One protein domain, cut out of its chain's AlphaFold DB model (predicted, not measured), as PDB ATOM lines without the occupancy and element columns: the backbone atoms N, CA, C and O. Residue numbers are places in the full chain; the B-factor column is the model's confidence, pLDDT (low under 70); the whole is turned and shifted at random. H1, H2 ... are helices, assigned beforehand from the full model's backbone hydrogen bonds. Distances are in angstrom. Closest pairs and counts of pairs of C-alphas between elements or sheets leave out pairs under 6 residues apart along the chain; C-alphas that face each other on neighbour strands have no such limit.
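AT A GLANCE: This is residues 2 to 124 of the 372 residues of an uncharacterized protein of uncultured Clostridium sp (UniProt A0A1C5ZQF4). Look first for a long, loose body of two lobes: at one end H1, with H5 and H6 packed on it and the last turns of H4 beside H5, and at the other end a small head of H2 and H3. H4 runs between the two lobes along the longest axis, and the stretches of residues 21 to 38 and 112 to 119 cross the same gap, where residues 27 to 28 pair in parallel with residues 116 to 117. The printed part has 123 residues, with seven named helices in the order H1 to H7 and no named strand, and its class is all helix. It is loose, with a radius of gyration of the C-alphas of 17.4 A, and elongated, with spans of 54 by 31 by 23 A.

IN THESE COORDINATES: Find C-alpha 69 at (-62.887, 124.148, 47.492); from there H4, residues 69 to 87, runs 26.2 A to C-alpha 87 at (-68.638, 99.481, 40.853). H1, residues 2 to 20, is as long in residues and covers 26.9 A; look for its first C-alpha at (-72.612, 100.324, 22.384). H3, residues 57 to 67, measures 15.1 A, and H2, residues 39 to 48, measures 14.0 A. The shorter ones are H6, residues 104 to 111, 10.5 A; H5, residues 94 to 99, 9.0 A; and H7, residues 120 to 124, 6.0 A, which ends at C-alpha 124, (-76.700, 125.645, 61.952).

HOW THE PARTS SIT: Start at the far end of H4: with residues 84 to 87 alone it touches H5, and the two form a helical hairpin, with the closest C-alphas, of Ala 87 and Gly 95, 4.6 A apart. H1 only just touches H4, with 3 pairs of C-alphas within 8 A, the closest being those of Glu 16 and Ile 83 at 6.7 A; the tilt is steep, 62 degrees, opposite ways. H1 touches H5, closest at the C-alphas of Tyr 9 and Leu 94, 5.6 A, about perpendicular at 81 degrees. H1 touches H6 with residues 10 to 17 alone, about perpendicular at 85 degrees; the C-alphas of Arg 14 and Ala 111 are closest, 4.7 A. At the other end of H4, H3 touches it only at the corner, and only just, with 3 pairs of C-alphas within 8 A; those of Val 66 and Thr 72 are closest, 5.8 A. H2 touches H3 at a steep tilt of 69 degrees, only just short of about perpendicular, opposite ways, with the C-alphas of Ala 45 and Pro 57 closest at 4.8 A. H7 is close to H3 but not clearly touching: the C-alphas of Glu 62 and Leu 120 are 6.5 A apart. Among the pairs apart are H1 and H3, and H2 and H4. In H1, H2, H3, H5, H6 and H7 every O i to N i+4 pair is within hydrogen-bond range; in H4 13 of 15 are.

THE WHOLE: The two C-alphas farthest apart, of Glu 47 and Asp 92, are 54.4 A from each other. The printed part has no cut. The link from H1 to H2, 18 residues, is long. The mean pLDDT of the printed part is 92.2, and residues 2 to 3 are under 70.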
ATOM      1  N   ALA A   2     -73.257  99.184  21.693       64.38
ATOM      2  CA  ALA A   2     -72.612 100.324  22.384       64.38
ATOM      3  C   ALA A   2     -73.606 101.293  23.073       64.38
ATOM      4  O   ALA A   2     -73.389 101.679  24.213       64.38
ATOM      5  N   GLN A   3     -74.723 101.618  22.407       66.69
ATOM      6  CA  GLN A   3     -75.776 102.488  22.953       66.69
ATOM      7  C   GLN A   3     -76.553 101.828  24.109       66.69
ATOM      8  O   GLN A   3     -76.724 102.435  25.155       66.69
ATOM      9  N   GLU A   4     -76.957 100.563  23.949       70.06
ATOM     10  CA  GLU A   4     -77.668  99.793  24.989       70.06
ATOM     11  C   GLU A   4     -76.808  99.589  26.249       70.06
ATOM     12  O   GLU A   4     -77.321  99.652  27.361       70.06
ATOM     13  N   ASN A   5     -75.492  99.400  26.092       80.81
ATOM     14  CA  ASN A   5     -74.571  99.284  27.226       80.81
ATOM     15  C   ASN A   5     -74.396 100.621  27.962       80.81
ATOM     16  O   ASN A   5     -74.297 100.640  29.185       80.81
ATOM     17  N   ARG A   6     -74.406 101.743  27.228       84.88
ATOM     18  CA  ARG A   6     -74.365 103.085  27.817       84.88
ATOM     19  C   ARG A   6     -75.656 103.415  28.565       84.88
ATOM     20  O   ARG A   6     -75.593 103.965  29.656       84.88
ATOM     21  N   GLU A   7     -76.811 103.051  28.017       90.00
ATOM     22  CA  GLU A   7     -78.106 103.219  28.689       90.00
ATOM     23  C   GLU A   7     -78.196 102.382  29.972       90.00
ATOM     24  O   GLU A   7     -78.658 102.887  30.992       90.00
ATOM     25  N   ALA A   8     -77.694 101.141  29.954       91.81
ATOM     26  CA  ALA A   8     -77.613 100.298  31.146       91.81
ATOM     27  C   ALA A   8     -76.663 100.870  32.215       91.81
ATOM     28  O   ALA A   8     -76.976 100.810  33.399       91.81
ATOM     29  N   TYR A   9     -75.536 101.459  31.806       93.69
ATOM     30  CA  TYR A   9     -74.603 102.134  32.711       93.69
ATOM     31  C   TYR A   9     -75.210 103.384  33.360       93.69
ATOM     32  O   TYR A   9     -75.143 103.522  34.574       93.69
ATOM     33  N   ILE A  10     -75.869 104.250  32.584       95.00
ATOM     34  CA  ILE A  10     -76.545 105.440  33.130       95.00
ATOM     35  C   ILE A  10     -77.719 105.045  34.038       95.00
ATOM     36  O   ILE A  10     -77.967 105.703  35.043       95.00
ATOM     37  N   ALA A  11     -78.440 103.966  33.715       95.88
ATOM     38  CA  ALA A  11     -79.479 103.439  34.596       95.88
ATOM     39  C   ALA A  11     -78.902 102.926  35.924       95.88
ATOM     40  O   ALA A  11     -79.457 103.237  36.967       95.88
ATOM     41  N   TRP A  12     -77.773 102.210  35.892       96.50
ATOM     42  CA  TRP A  12     -77.086 101.783  37.113       96.50
ATOM     43  C   TRP A  12     -76.565 102.971  37.932       96.50
ATOM     44  O   TRP A  12     -76.760 102.998  39.140       96.50
ATOM     45  N   LEU A  13     -75.979 103.989  37.291       96.88
ATOM     46  CA  LEU A  13     -75.574 105.211  37.992       96.88
ATOM     47  C   LEU A  13     -76.756 105.917  38.652       96.88
ATOM     48  O   LEU A  13     -76.591 106.471  39.730       96.88
ATOM     49  N   ARG A  14     -77.947 105.883  38.047       97.44
ATOM     50  CA  ARG A  14     -79.148 106.435  38.681       97.44
ATOM     51  C   ARG A  14     -79.469 105.712  39.988       97.44
ATOM     52  O   ARG A  14     -79.746 106.385  40.972       97.44
ATOM     53  N   ASP A  15     -79.364 104.383  40.014       97.12
ATOM     54  CA  ASP A  15     -79.551 103.596  41.239       97.12
ATOM     55  C   ASP A  15     -78.486 103.947  42.303       97.12
ATOM     56  O   ASP A  15     -78.791 103.996  43.494       97.12
ATOM     57  N   GLU A  16     -77.242 104.229  41.894       97.50
ATOM     58  CA  GLU A  16     -76.186 104.686  42.813       97.50
ATOM     59  C   GLU A  16     -76.437 106.111  43.332       97.50
ATOM     60  O   GLU A  16     -76.243 106.369  44.518       97.50
ATOM     61  N   ILE A  17     -76.926 107.033  42.493       97.81
ATOM     62  CA  ILE A  17     -77.351 108.366  42.945       97.81
ATOM     63  C   ILE A  17     -78.505 108.241  43.943       97.81
ATOM     64  O   ILE A  17     -78.430 108.828  45.012       97.81
ATOM     65  N   GLU A  18     -79.522 107.422  43.669       97.06
ATOM     66  CA  GLU A  18     -80.627 107.181  44.614       97.06
ATOM     67  C   GLU A  18     -80.162 106.565  45.945       97.06
ATOM     68  O   GLU A  18     -80.828 106.715  46.971       97.06
ATOM     69  N   LYS A  19     -79.032 105.852  45.940       97.06
ATOM     70  CA  LYS A  19     -78.459 105.211  47.126       97.06
ATOM     71  C   LYS A  19     -77.595 106.154  47.963       97.06
ATOM     72  O   LYS A  19     -77.635 106.053  49.188       97.06
ATOM     73  N   HIS A  20     -76.780 106.992  47.322       96.94
ATOM     74  CA  HIS A  20     -75.763 107.813  47.997       96.94
ATOM     75  C   HIS A  20     -76.148 109.285  48.127       96.94
ATOM     76  O   HIS A  20     -75.568 109.984  48.951       96.94
ATOM     77  N   CYS A  21     -77.096 109.765  47.326       97.31
ATOM     78  CA  CYS A  21     -77.581 111.140  47.353       97.31
ATOM     79  C   CYS A  21     -78.981 111.218  47.975       97.31
ATOM     80  O   CYS A  21     -79.704 110.225  48.083       97.31
ATOM     81  N   ASN A  22     -79.380 112.424  48.374       95.94
ATOM     82  CA  ASN A  22     -80.732 112.705  48.834       95.94
ATOM     83  C   ASN A  22     -81.750 112.634  47.673       95.94
ATOM     84  O   ASN A  22     -81.407 112.415  46.507       95.94
ATOM     85  N   SER A  23     -83.036 112.846  47.973       95.69
ATOM     86  CA  SER A  23     -84.112 112.766  46.971       95.69
ATOM     87  C   SER A  23     -84.020 113.796  45.839       95.69
ATOM     88  O   SER A  23     -84.727 113.658  44.843       95.69
ATOM     89  N   GLU A  24     -83.184 114.825  45.986       95.88
ATOM     90  CA  GLU A  24     -82.916 115.830  44.956       95.88
ATOM     91  C   GLU A  24     -81.699 115.474  44.091       95.88
ATOM     92  O   GLU A  24     -81.341 116.232  43.193       95.88
ATOM     93  N   GLY A  25     -81.063 114.325  44.336       96.94
ATOM     94  CA  GLY A  25     -79.849 113.910  43.640       96.94
ATOM     95  C   GLY A  25     -78.601 114.654  44.114       96.94
ATOM     96  O   GLY A  25     -77.618 114.700  43.376       96.94
ATOM     97  N   ARG A  26     -78.621 115.240  45.318       96.69
ATOM     98  CA  ARG A  26     -77.458 115.906  45.912       96.69
ATOM     99  C   ARG A  26     -76.769 115.026  46.944       96.69
ATOM    100  O   ARG A  26     -77.437 114.366  47.741       96.69
ATOM    101  N   TYR A  27     -75.443 115.018  46.944       96.88
ATOM    102  CA  TYR A  27     -74.680 114.320  47.975       96.88
ATOM    103  C   TYR A  27     -74.656 115.171  49.243       96.88
ATOM    104  O   TYR A  27     -74.125 116.279  49.237       96.88
ATOM    105  N   GLU A  28     -75.288 114.667  50.299       95.69
ATOM    106  CA  GLU A  28     -75.497 115.403  51.544       95.69
ATOM    107  C   GLU A  28     -74.255 115.334  52.435       95.69
ATOM    108  O   GLU A  28     -73.733 114.254  52.730       95.69
ATOM    109  N   ALA A  29     -73.781 116.500  52.869       93.19
ATOM    110  CA  ALA A  29     -72.666 116.601  53.787       93.19
ATOM    111  C   ALA A  29     -73.027 116.042  55.167       93.19
ATOM    112  O   ALA A  29     -74.112 116.268  55.712       93.19
ATOM    113  N   TYR A  30     -72.070 115.323  55.749       90.25
ATOM    114  CA  TYR A  30     -72.142 114.855  57.123       90.25
ATOM    115  C   TYR A  30     -71.254 115.735  57.999       90.25
ATOM    116  O   TYR A  30     -70.033 115.725  57.843       90.25
ATOM    117  N   TRP A  31     -71.872 116.441  58.942       89.69
ATOM    118  CA  TRP A  31     -71.180 117.264  59.926       89.69
ATOM    119  C   TRP A  31     -70.914 116.474  61.201       89.69
ATOM    120  O   TRP A  31     -71.807 115.828  61.766       89.69
ATOM    121  N   ASP A  32     -69.669 116.511  61.665       86.81
ATOM    122  CA  ASP A  32     -69.295 115.912  62.932       86.81
ATOM    123  C   ASP A  32     -69.644 116.828  64.125       86.81
ATOM    124  O   ASP A  32     -70.365 117.818  64.011       86.81
ATOM    125  N   TYR A  33     -69.251 116.431  65.336       78.94
ATOM    126  CA  TYR A  33     -69.615 117.166  66.553       78.94
ATOM    127  C   TYR A  33     -68.772 118.432  66.794       78.94
ATOM    128  O   TYR A  33     -69.092 119.187  67.711       78.94
ATOM    129  N   ASN A  34     -67.682 118.627  66.050       87.56
ATOM    130  CA  ASN A  34     -66.824 119.810  66.107       87.56
ATOM    131  C   ASN A  34     -67.140 120.815  64.995       87.56
ATOM    132  O   ASN A  34     -66.642 121.938  65.055       87.56
ATOM    133  N   ASP A  35     -67.915 120.413  63.990       91.62
ATOM    134  CA  ASP A  35     -68.289 121.282  62.886       91.62
ATOM    135  C   ASP A  35     -69.360 122.287  63.324       91.62
ATOM    136  O   ASP A  35     -70.368 121.949  63.949       91.62
ATOM    137  N   SER A  36     -69.124 123.552  62.990       94.12
ATOM    138  CA  SER A  36     -70.029 124.663  63.277       94.12
ATOM    139  C   SER A  36     -69.750 125.820  62.329       94.12
ATOM    140  O   SER A  36     -68.598 126.035  61.948       94.12
ATOM    141  N   ILE A  37     -70.772 126.618  62.036       94.75
ATOM    142  CA  ILE A  37     -70.590 127.957  61.481       94.75
ATOM    143  C   ILE A  37     -69.834 128.804  62.502       94.75
ATOM    144  O   ILE A  37     -70.234 128.913  63.665       94.75
ATOM    145  N   THR A  38     -68.739 129.419  62.068       93.50
ATOM    146  CA  THR A  38     -67.974 130.338  62.910       93.50
ATOM    147  C   THR A  38     -68.664 131.703  63.008       93.50
ATOM    148  O   THR A  38     -69.414 132.087  62.103       93.50
ATOM    149  N   PRO A  39     -68.385 132.497  64.062       93.12
ATOM    150  CA  PRO A  39     -68.842 133.884  64.133       93.12
ATOM    151  C   PRO A  39     -68.468 134.709  62.892       93.12
ATOM    152  O   PRO A  39     -69.309 135.452  62.399       93.12
ATOM    153  N   ASP A  40     -67.270 134.506  62.326       93.06
ATOM    154  CA  ASP A  40     -66.831 135.182  61.097       93.06
ATOM    155  C   ASP A  40     -67.713 134.812  59.894       93.06
ATOM    156  O   ASP A  40     -68.091 135.673  59.103       93.06
ATOM    157  N   GLN A  41     -68.037 133.526  59.719       93.69
ATOM    158  CA  GLN A  41     -68.879 133.073  58.608       93.69
ATOM    159  C   GLN A  41     -70.284 133.670  58.707       93.69
ATOM    160  O   GLN A  41     -70.798 134.198  57.720       93.69
ATOM    161  N   LEU A  42     -70.876 133.636  59.904       92.25
ATOM    162  CA  LEU A  42     -72.179 134.239  60.164       92.25
ATOM    163  C   LEU A  42     -72.152 135.755  59.910       92.25
ATOM    164  O   LEU A  42     -73.000 136.266  59.181       92.25
ATOM    165  N   PHE A  43     -71.171 136.467  60.467       89.50
ATOM    166  CA  PHE A  43     -71.044 137.916  60.319       89.50
ATOM    167  C   PHE A  43     -70.870 138.325  58.852       89.50
ATOM    168  O   PHE A  43     -71.581 139.201  58.364       89.50
ATOM    169  N   ASN A  44     -69.997 137.634  58.110       91.00
ATOM    170  CA  ASN A  44     -69.821 137.870  56.677       91.00
ATOM    171  C   ASN A  44     -71.128 137.675  55.904       91.00
ATOM    172  O   ASN A  44     -71.460 138.488  55.043       91.00
ATOM    173  N   ALA A  45     -71.892 136.629  56.223       92.69
ATOM    174  CA  ALA A  45     -73.180 136.405  55.584       92.69
ATOM    175  C   ALA A  45     -74.179 137.526  55.878       92.69
ATOM    176  O   ALA A  45     -74.886 137.967  54.977       92.69
ATOM    177  N   MET A  46     -74.215 138.028  57.110       88.00
ATOM    178  CA  MET A  46     -75.106 139.121  57.504       88.00
ATOM    179  C   MET A  46     -74.749 140.448  56.831       88.00
ATOM    180  O   MET A  46     -75.640 141.165  56.383       88.00
ATOM    181  N   GLU A  47     -73.461 140.760  56.728       88.06
ATOM    182  CA  GLU A  47     -72.979 142.043  56.210       88.06
ATOM    183  C   GLU A  47     -72.931 142.112  54.680       88.06
ATOM    184  O   GLU A  47     -72.892 143.203  54.100       88.06
ATOM    185  N   HIS A  48     -72.832 140.973  53.993       90.88
ATOM    186  CA  HIS A  48     -72.470 140.963  52.573       90.88
ATOM    187  C   HIS A  48     -73.518 140.358  51.645       90.88
ATOM    188  O   HIS A  48     -73.440 140.615  50.442       90.88
ATOM    189  N   PHE A  49     -74.532 139.652  52.159       93.75
ATOM    190  CA  PHE A  49     -75.495 138.958  51.299       93.75
ATOM    191  C   PHE A  49     -76.175 139.882  50.277       93.75
ATOM    192  O   PHE A  49     -76.173 139.565  49.091       93.75
ATOM    193  N   GLU A  50     -76.682 141.053  50.684       92.38
ATOM    194  CA  GLU A  50     -77.350 141.976  49.752       92.38
ATOM    195  C   GLU A  50     -76.379 142.563  48.727       92.38
ATOM    196  O   GLU A  50     -76.690 142.641  47.536       92.38
ATOM    197  N   ARG A  51     -75.187 142.971  49.189       93.44
ATOM    198  CA  ARG A  51     -74.133 143.545  48.340       93.44
ATOM    199  C   ARG A  51     -73.728 142.567  47.243       93.44
ATOM    200  O   ARG A  51     -73.506 142.984  46.107       93.44
ATOM    201  N   ASP A  52     -73.666 141.290  47.597       93.44
ATOM    202  CA  ASP A  52     -73.198 140.222  46.723       93.44
ATOM    203  C   ASP A  52     -74.361 139.560  45.950       93.44
ATOM    204  O   ASP A  52     -74.143 138.667  45.135       93.44
ATOM    205  N   GLY A  53     -75.591 140.072  46.107       94.25
ATOM    206  CA  GLY A  53     -76.751 139.738  45.273       94.25
ATOM    207  C   GLY A  53     -77.579 138.542  45.746       94.25
ATOM    208  O   GLY A  53     -78.392 138.025  44.977       94.25
ATOM    209  N   TYR A  54     -77.400 138.110  46.991       93.94
ATOM    210  CA  TYR A  54     -78.141 137.011  47.600       93.94
ATOM    211  C   TYR A  54     -79.446 137.496  48.238       93.94
ATOM    212  O   TYR A  54     -79.568 138.640  48.671       93.94
ATOM    213  N   ALA A  55     -80.441 136.608  48.299       91.62
ATOM    214  CA  ALA A  55     -81.763 136.931  48.840       91.62
ATOM    215  C   ALA A  55     -81.804 136.969  50.378       91.62
ATOM    216  O   ALA A  55     -82.688 137.603  50.948       91.62
ATOM    217  N   SER A  56     -80.883 136.266  51.041       90.88
ATOM    218  CA  SER A  56     -80.801 136.177  52.499       90.88
ATOM    219  C   SER A  56     -79.386 135.785  52.951       90.88
ATOM    220  O   SER A  56     -78.634 135.211  52.153       90.88
ATOM    221  N   PRO A  57     -79.028 136.015  54.230       92.12
ATOM    222  CA  PRO A  57     -77.792 135.488  54.810       92.12
ATOM    223  C   PRO A  57     -77.695 133.960  54.708       92.12
ATOM    224  O   PRO A  57     -76.616 133.431  54.460       92.12
ATOM    225  N   LEU A  58     -78.823 133.248  54.826       92.31
ATOM    226  CA  LEU A  58     -78.875 131.791  54.672       92.31
ATOM    227  C   LEU A  58     -78.427 131.358  53.266       92.31
ATOM    228  O   LEU A  58     -77.572 130.490  53.135       92.31
ATOM    229  N   ALA A  59     -78.948 132.016  52.223       92.50
ATOM    230  CA  ALA A  59     -78.564 131.727  50.841       92.50
ATOM    231  C   ALA A  59     -77.083 132.046  50.575       92.50
ATOM    232  O   ALA A  59     -76.417 131.322  49.840       92.50
ATOM    233  N   TYR A  60     -76.561 133.114  51.186       94.31
ATOM    234  CA  TYR A  60     -75.137 133.439  51.118       94.31
ATOM    235  C   TYR A  60     -74.277 132.353  51.780       94.31
ATOM    236  O   TYR A  60     -73.271 131.945  51.200       94.31
ATOM    237  N   LEU A  61     -74.654 131.879  52.976       93.75
ATOM    238  CA  LEU A  61     -73.930 130.822  53.694       93.75
ATOM    239  C   LEU A  61     -73.895 129.519  52.898       93.75
ATOM    240  O   LEU A  61     -72.824 128.939  52.751       93.75
ATOM    241  N   GLU A  62     -75.040 129.086  52.364       92.06
ATOM    242  CA  GLU A  62     -75.135 127.850  51.580       92.06
ATOM    243  C   GLU A  62     -74.183 127.887  50.381       92.06
ATOM    244  O   GLU A  62     -73.357 126.991  50.211       92.06
ATOM    245  N   VAL A  63     -74.236 128.964  49.590       91.88
ATOM    246  CA  VAL A  63     -73.370 129.106  48.413       91.88
ATOM    247  C   VAL A  63     -71.908 129.250  48.814       91.88
ATOM    248  O   VAL A  63     -71.060 128.594  48.222       91.88
ATOM    249  N   SER A  64     -71.598 130.030  49.852       91.75
ATOM    250  CA  SER A  64     -70.214 130.213  50.306       91.75
ATOM    251  C   SER A  64     -69.570 128.906  50.768       91.75
ATOM    252  O   SER A  64     -68.382 128.705  50.537       91.75
ATOM    253  N   LEU A  65     -70.338 128.016  51.405       91.44
ATOM    254  CA  LEU A  65     -69.853 126.692  51.791       91.44
ATOM    255  C   LEU A  65     -69.609 125.819  50.560       91.44
ATOM    256  O   LEU A  65     -68.528 125.259  50.424       91.44
ATOM    257  N   VAL A  66     -70.573 125.733  49.641       91.06
ATOM    258  CA  VAL A  66     -70.453 124.889  48.437       91.06
ATOM    259  C   VAL A  66     -69.388 125.415  47.459       91.06
ATOM    260  O   VAL A  66     -68.772 124.639  46.728       91.06
ATOM    261  N   GLU A  67     -69.110 126.715  47.444       90.12
ATOM    262  CA  GLU A  67     -68.009 127.291  46.663       90.12
ATOM    263  C   GLU A  67     -66.637 127.115  47.334       90.12
ATOM    264  O   GLU A  67     -65.605 127.271  46.669       90.12
ATOM    265  N   ASP A  68     -66.590 126.756  48.622       91.06
ATOM    266  CA  ASP A  68     -65.331 126.464  49.296       91.06
ATOM    267  C   ASP A  68     -64.746 125.149  48.766       91.06
ATOM    268  O   ASP A  68     -65.219 124.044  49.039       91.06
ATOM    269  N   TYR A  69     -63.648 125.274  48.022       88.12
ATOM    270  CA  TYR A  69     -62.887 124.148  47.492       88.12
ATOM    271  C   TYR A  69     -62.499 123.131  48.578       88.12
ATOM    272  O   TYR A  69     -62.466 121.927  48.304       88.12
ATOM    273  N   TYR A  70     -62.197 123.599  49.793       88.50
ATOM    274  CA  TYR A  70     -61.818 122.746  50.919       88.50
ATOM    275  C   TYR A  70     -63.001 121.992  51.527       88.50
ATOM    276  O   TYR A  70     -62.775 120.992  52.206       88.50
ATOM    277  N   PHE A  71     -64.230 122.423  51.251       90.56
ATOM    278  CA  PHE A  71     -65.451 121.708  51.603       90.56
ATOM    279  C   PHE A  71     -65.905 120.776  50.473       90.56
ATOM    280  O   PHE A  71     -66.068 119.575  50.684       90.56
ATOM    281  N   THR A  72     -66.049 121.295  49.253       92.19
ATOM    282  CA  THR A  72     -66.667 120.560  48.139       92.19
ATOM    283  C   THR A  72     -65.792 119.428  47.614       92.19
ATOM    284  O   THR A  72     -66.292 118.327  47.392       92.19
ATOM    285  N   THR A  73     -64.476 119.638  47.487       92.19
ATOM    286  CA  THR A  73     -63.585 118.611  46.913       92.19
ATOM    287  C   THR A  73     -63.577 117.320  47.744       92.19
ATOM    288  O   THR A  73     -63.771 116.251  47.166       92.19
ATOM    289  N   PRO A  74     -63.421 117.357  49.085       93.44
ATOM    290  CA  PRO A  74     -63.521 116.140  49.894       93.44
ATOM    291  C   PRO A  74     -64.883 115.440  49.809       93.44
ATOM    292  O   PRO A  74     -64.935 114.211  49.867       93.44
ATOM    293  N   MET A  75     -65.981 116.194  49.674       93.81
ATOM    294  CA  MET A  75     -67.326 115.619  49.542       93.81
ATOM    295  C   MET A  75     -67.491 114.892  48.205       93.81
ATOM    296  O   MET A  75     -67.934 113.743  48.167       93.81
ATOM    297  N   GLU A  76     -67.055 115.518  47.116       94.50
ATOM    298  CA  GLU A  76     -67.024 114.912  45.789       94.50
ATOM    299  C   GLU A  76     -66.141 113.656  45.754       94.50
ATOM    300  O   GLU A  76     -66.559 112.609  45.257       94.50
ATOM    301  N   GLU A  77     -64.944 113.708  46.347       94.94
ATOM    302  CA  GLU A  77     -64.055 112.546  46.465       94.94
ATOM    303  C   GLU A  77     -64.686 111.402  47.275       94.94
ATOM    304  O   GLU A  77     -64.504 110.227  46.931       94.94
ATOM    305  N   ALA A  78     -65.443 111.720  48.330       95.62
ATOM    306  CA  ALA A  78     -66.156 110.730  49.131       95.62
ATOM    307  C   ALA A  78     -67.250 110.021  48.316       95.62
ATOM    308  O   ALA A  78     -67.292 108.785  48.313       95.62
ATOM    309  N   LEU A  79     -68.059 110.773  47.561       96.75
ATOM    310  CA  LEU A  79     -69.058 110.215  46.646       96.75
ATOM    311  C   LEU A  79     -68.402 109.315  45.589       96.75
ATOM    312  O   LEU A  79     -68.796 108.159  45.416       96.75
ATOM    313  N   LEU A  80     -67.359 109.813  44.915       96.44
ATOM    314  CA  LEU A  80     -66.640 109.043  43.898       96.44
ATOM    315  C   LEU A  80     -66.036 107.762  44.477       96.44
ATOM    316  O   LEU A  80     -66.056 106.716  43.822       96.44
ATOM    317  N   THR A  81     -65.520 107.814  45.706       96.50
ATOM    318  CA  THR A  81     -64.980 106.643  46.407       96.50
ATOM    319  C   THR A  81     -66.069 105.613  46.702       96.50
ATOM    320  O   THR A  81     -65.845 104.420  46.475       96.50
ATOM    321  N   ALA A  82     -67.242 106.055  47.163       96.44
ATOM    322  CA  ALA A  82     -68.382 105.185  47.441       96.44
ATOM    323  C   ALA A  82     -68.867 104.471  46.168       96.44
ATOM    324  O   ALA A  82     -68.901 103.238  46.130       96.44
ATOM    325  N   ILE A  83     -69.104 105.219  45.085       96.62
ATOM    326  CA  ILE A  83     -69.527 104.654  43.793       96.62
ATOM    327  C   ILE A  83     -68.447 103.723  43.226       96.62
ATOM    328  O   ILE A  83     -68.747 102.618  42.774       96.62
ATOM    329  N   SER A  84     -67.167 104.101  43.318       95.50
ATOM    330  CA  SER A  84     -66.048 103.246  42.887       95.50
ATOM    331  C   SER A  84     -65.962 101.939  43.676       95.50
ATOM    332  O   SER A  84     -65.456 100.928  43.180       95.50
ATOM    333  N   GLN A  85     -66.413 101.930  44.931       95.75
ATOM    334  CA  GLN A  85     -66.479 100.714  45.726       95.75
ATOM    335  C   GLN A  85     -67.622  99.808  45.263       95.75
ATOM    336  O   GLN A  85     -67.398  98.604  45.110       95.75
ATOM    337  N   ASP A  86     -68.793 100.373  44.982       95.75
ATOM    338  CA  ASP A  86     -69.950  99.628  44.481       95.75
ATOM    339  C   ASP A  86     -69.731  99.094  43.058       95.75
ATOM    340  O   ASP A  86     -70.084  97.943  42.767       95.75
ATOM    341  N   ALA A  87     -69.022  99.855  42.214       93.69
ATOM    342  CA  ALA A  87     -68.638  99.481  40.853       93.69
ATOM    343  C   ALA A  87     -67.891  98.135  40.785       93.69
ATOM    344  O   ALA A  87     -68.051  97.377  39.825       93.69
ATOM    345  N   LYS A  88     -67.133  97.773  41.833       91.81
ATOM    346  CA  LYS A  88     -66.417  96.480  41.933       91.81
ATOM    347  C   LYS A  88     -67.353  95.271  41.977       91.81
ATOM    348  O   LYS A  88     -66.920  94.153  41.700       91.81
ATOM    349  N   SER A  89     -68.610  95.488  42.352       91.44
ATOM    350  CA  SER A  89     -69.672  94.482  42.396       91.44
ATOM    351  C   SER A  89     -70.802  94.742  41.397       91.44
ATOM    352  O   SER A  89     -71.819  94.049  41.446       91.44
ATOM    353  N   ALA A  90     -70.635  95.711  40.493       90.12
ATOM    354  CA  ALA A  90     -71.652  96.050  39.507       90.12
ATOM    355  C   ALA A  90     -71.887  94.897  38.506       90.12
ATOM    356  O   ALA A  90     -70.976  94.100  38.248       90.12
ATOM    357  N   PRO A  91     -73.092  94.805  37.912       88.25
ATOM    358  CA  PRO A  91     -73.396  93.841  36.856       88.25
ATOM    359  C   PRO A  91     -72.365  93.833  35.714       88.25
ATOM    360  O   PRO A  91     -71.765  94.862  35.392       88.25
ATOM    361  N   ASP A  92     -72.183  92.662  35.088       83.25
ATOM    362  CA  ASP A  92     -71.124  92.390  34.106       83.25
ATOM    363  C   ASP A  92     -70.936  93.521  33.080       83.25
ATOM    364  O   ASP A  92     -71.818  93.830  32.278       83.25
ATOM    365  N   GLY A  93     -69.733  94.105  33.076       79.69
ATOM    366  CA  GLY A  93     -69.314  95.137  32.127       79.69
ATOM    367  C   GLY A  93     -69.580  96.581  32.562       79.69
ATOM    368  O   GLY A  93     -68.933  97.469  32.016       79.69
ATOM    369  N   LEU A  94     -70.438  96.833  33.558       86.25
ATOM    370  CA  LEU A  94     -70.764  98.199  33.997       86.25
ATOM    371  C   LEU A  94     -69.638  98.853  34.805       86.25
ATOM    372  O   LEU A  94     -69.295  99.998  34.530       86.25
ATOM    373  N   GLY A  95     -68.982  98.116  35.708       84.25
ATOM    374  CA  GLY A  95     -67.822  98.643  36.446       84.25
ATOM    375  C   GLY A  95     -66.672  99.069  35.524       84.25
ATOM    376  O   GLY A  95     -65.974 100.037  35.790       84.25
ATOM    377  N   LYS A  96     -66.541  98.418  34.361       86.19
ATOM    378  CA  LYS A  96     -65.570  98.813  33.336       86.19
ATOM    379  C   LYS A  96     -65.927 100.156  32.681       86.19
ATOM    380  O   LYS A  96     -65.029 100.910  32.339       86.19
ATOM    381  N   HIS A  97     -67.217 100.451  32.507       87.38
ATOM    382  CA  HIS A  97     -67.665 101.749  31.993       87.38
ATOM    383  C   HIS A  97     -67.377 102.891  32.974       87.38
ATOM    384  O   HIS A  97     -67.054 103.979  32.516       87.38
ATOM    385  N   TRP A  98     -67.452 102.627  34.283       92.19
ATOM    386  CA  TRP A  98     -67.030 103.573  35.319       92.19
ATOM    387  C   TRP A  98     -65.521 103.848  35.250       92.19
ATOM    388  O   TRP A  98     -65.108 104.994  35.107       92.19
ATOM    389  N   ASP A  99     -64.702 102.789  35.259       87.38
ATOM    390  CA  ASP A  99     -63.235 102.903  35.255       87.38
ATOM    391  C   ASP A  99     -62.671 103.559  33.977       87.38
ATOM    392  O   ASP A  99     -61.595 104.157  34.005       87.38
ATOM    393  N   GLU A 100     -63.363 103.404  32.844       88.69
ATOM    394  CA  GLU A 100     -62.959 103.929  31.532       88.69
ATOM    395  C   GLU A 100     -63.693 105.226  31.142       88.69
ATOM    396  O   GLU A 100     -63.573 105.654  29.993       88.69
ATOM    397  N   SER A 101     -64.474 105.838  32.041       88.81
ATOM    398  CA  SER A 101     -65.184 107.080  31.715       88.81
ATOM    399  C   SER A 101     -64.214 108.255  31.561       88.81
ATOM    400  O   SER A 101     -63.412 108.545  32.449       88.81
ATOM    401  N   ASP A 102     -64.316 108.953  30.427       88.31
ATOM    402  CA  ASP A 102     -63.567 110.183  30.147       88.31
ATOM    403  C   ASP A 102     -64.219 111.429  30.794       88.31
ATOM    404  O   ASP A 102     -63.587 112.484  30.855       88.31
ATOM    405  N   ASP A 103     -65.474 111.323  31.255       93.62
ATOM    406  CA  ASP A 103     -66.266 112.410  31.852       93.62
ATOM    407  C   ASP A 103     -67.230 111.867  32.921       93.62
ATOM    408  O   ASP A 103     -68.436 111.721  32.711       93.62
ATOM    409  N   ILE A 104     -66.675 111.526  34.085       94.25
ATOM    410  CA  ILE A 104     -67.444 110.966  35.205       94.25
ATOM    411  C   ILE A 104     -68.540 111.934  35.669       94.25
ATOM    412  O   ILE A 104     -69.652 111.504  35.963       94.25
ATOM    413  N   TRP A 105     -68.262 113.239  35.707       95.38
ATOM    414  CA  TRP A 105     -69.237 114.225  36.169       95.38
ATOM    415  C   TRP A 105     -70.407 114.369  35.198       95.38
ATOM    416  O   TRP A 105     -71.553 114.298  35.634       95.38
ATOM    417  N   GLY A 106     -70.150 114.432  33.887       96.44
ATOM    418  CA  GLY A 106     -71.216 114.418  32.882       96.44
ATOM    419  C   GLY A 106     -72.065 113.139  32.920       96.44
ATOM    420  O   GLY A 106     -73.273 113.178  32.671       96.44
ATOM    421  N   ASP A 107     -71.464 111.999  33.275       96.06
ATOM    422  CA  ASP A 107     -72.184 110.736  33.469       96.06
ATOM    423  C   ASP A 107     -73.118 110.782  34.685       96.06
ATOM    424  O   ASP A 107     -74.274 110.358  34.591       96.06
ATOM    425  N   LEU A 108     -72.624 111.307  35.811       97.38
ATOM    426  CA  LEU A 108     -73.388 111.475  37.045       97.38
ATOM    427  C   LEU A 108     -74.535 112.476  36.848       97.38
ATOM    428  O   LEU A 108     -75.673 112.183  37.216       97.38
ATOM    429  N   GLU A 109     -74.284 113.613  36.195       97.38
ATOM    430  CA  GLU A 109     -75.312 114.606  35.852       97.38
ATOM    431  C   GLU A 109     -76.403 114.002  34.954       97.38
ATOM    432  O   GLU A 109     -77.598 114.173  35.205       97.38
ATOM    433  N   ALA A 110     -76.020 113.215  33.940       96.25
ATOM    434  CA  ALA A 110     -76.971 112.506  33.080       96.25
ATOM    435  C   ALA A 110     -77.781 111.428  33.832       96.25
ATOM    436  O   ALA A 110     -78.888 111.071  33.406       96.25
ATOM    437  N   ALA A 111     -77.240 110.903  34.933       96.94
ATOM    438  CA  ALA A 111     -77.915 109.961  35.817       96.94
ATOM    439  C   ALA A 111     -78.848 110.646  36.833       96.94
ATOM    440  O   ALA A 111     -79.792 110.002  37.292       96.94
ATOM    441  N   GLY A 112     -78.653 111.941  37.102       97.19
ATOM    442  CA  GLY A 112     -79.506 112.750  37.975       97.19
ATOM    443  C   GLY A 112     -78.778 113.476  39.107       97.19
ATOM    444  O   GLY A 112     -79.453 114.116  39.905       97.19
ATOM    445  N   TYR A 113     -77.448 113.408  39.186       97.81
ATOM    446  CA  TYR A 113     -76.665 114.150  40.178       97.81
ATOM    447  C   TYR A 113     -76.860 115.666  40.032       97.81
ATOM    448  O   TYR A 113     -76.854 116.186  38.916       97.81
ATOM    449  N   GLN A 114     -77.041 116.364  41.153       96.38
ATOM    450  CA  GLN A 114     -77.297 117.810  41.219       96.38
ATOM    451  C   GLN A 114     -76.268 118.571  42.075       96.38
ATOM    452  O   GLN A 114     -76.488 119.740  42.389       96.38
ATOM    453  N   GLY A 115     -75.154 117.935  42.452       94.56
ATOM    454  CA  GLY A 115     -74.093 118.560  43.244       94.56
ATOM    455  C   GLY A 115     -74.120 118.179  44.724       94.56
ATOM    456  O   GLY A 115     -74.652 117.137  45.108       94.56
ATOM    457  N   ILE A 116     -73.525 119.035  45.551       95.50
ATOM    458  CA  ILE A 116     -73.440 118.852  47.001       95.50
ATOM    459  C   ILE A 116     -74.610 119.559  47.683       95.50
ATOM    460  O   ILE A 116     -74.972 120.679  47.322       95.50
ATOM    461  N   ASP A 117     -75.188 118.902  48.681       95.19
ATOM    462  CA  ASP A 117     -76.050 119.534  49.669       95.19
ATOM    463  C   ASP A 117     -75.214 119.770  50.927       95.19
ATOM    464  O   ASP A 117     -74.708 118.827  51.537       95.19
ATOM    465  N   ALA A 118     -75.042 121.038  51.299       93.69
ATOM    466  CA  ALA A 118     -74.256 121.404  52.465       93.69
ATOM    467  C   ALA A 118     -74.899 120.962  53.784       93.69
ATOM    468  O   ALA A 118     -74.249 121.090  54.812       93.69
ATOM    469  N   ASN A 119     -76.143 120.470  53.790       94.12
ATOM    470  CA  ASN A 119     -76.873 120.103  55.003       94.12
ATOM    471  C   ASN A 119     -76.808 121.230  56.048       94.12
ATOM    472  O   ASN A 119     -76.435 121.036  57.210       94.12
ATOM    473  N   LEU A 120     -77.057 122.453  55.571       93.69
ATOM    474  CA  LEU A 120     -76.813 123.672  56.334       93.69
ATOM    475  C   LEU A 120     -77.684 123.723  57.594       93.69
ATOM    476  O   LEU A 120     -77.224 124.210  58.620       93.69
ATOM    477  N   ASP A 121     -78.890 123.160  57.548       92.88
ATOM    478  CA  ASP A 121     -79.786 123.070  58.704       92.88
ATOM    479  C   ASP A 121     -79.150 122.282  59.866       92.88
ATOM    480  O   ASP A 121     -79.173 122.742  61.013       92.88
ATOM    481  N   ASP A 122     -78.526 121.125  59.593       93.25
ATOM    482  CA  ASP A 122     -77.825 120.346  60.624       93.25
ATOM    483  C   ASP A 122     -76.619 121.129  61.164       93.25
ATOM    484  O   ASP A 122     -76.450 121.226  62.383       93.25
ATOM    485  N   LEU A 123     -75.839 121.779  60.293       95.25
ATOM    486  CA  LEU A 123     -74.691 122.595  60.706       95.25
ATOM    487  C   LEU A 123     -75.098 123.804  61.566       95.25
ATOM    488  O   LEU A 123     -74.473 124.085  62.592       95.25
ATOM    489  N   LEU A 124     -76.165 124.513  61.191       94.94
ATOM    490  CA  LEU A 124     -76.700 125.645  61.952       94.94
ATOM    491  C   LEU A 124     -77.192 125.199  63.329       94.94
ATOM    492  O   LEU A 124     -76.907 125.878  64.315       94.94
TER     493      LEU A 124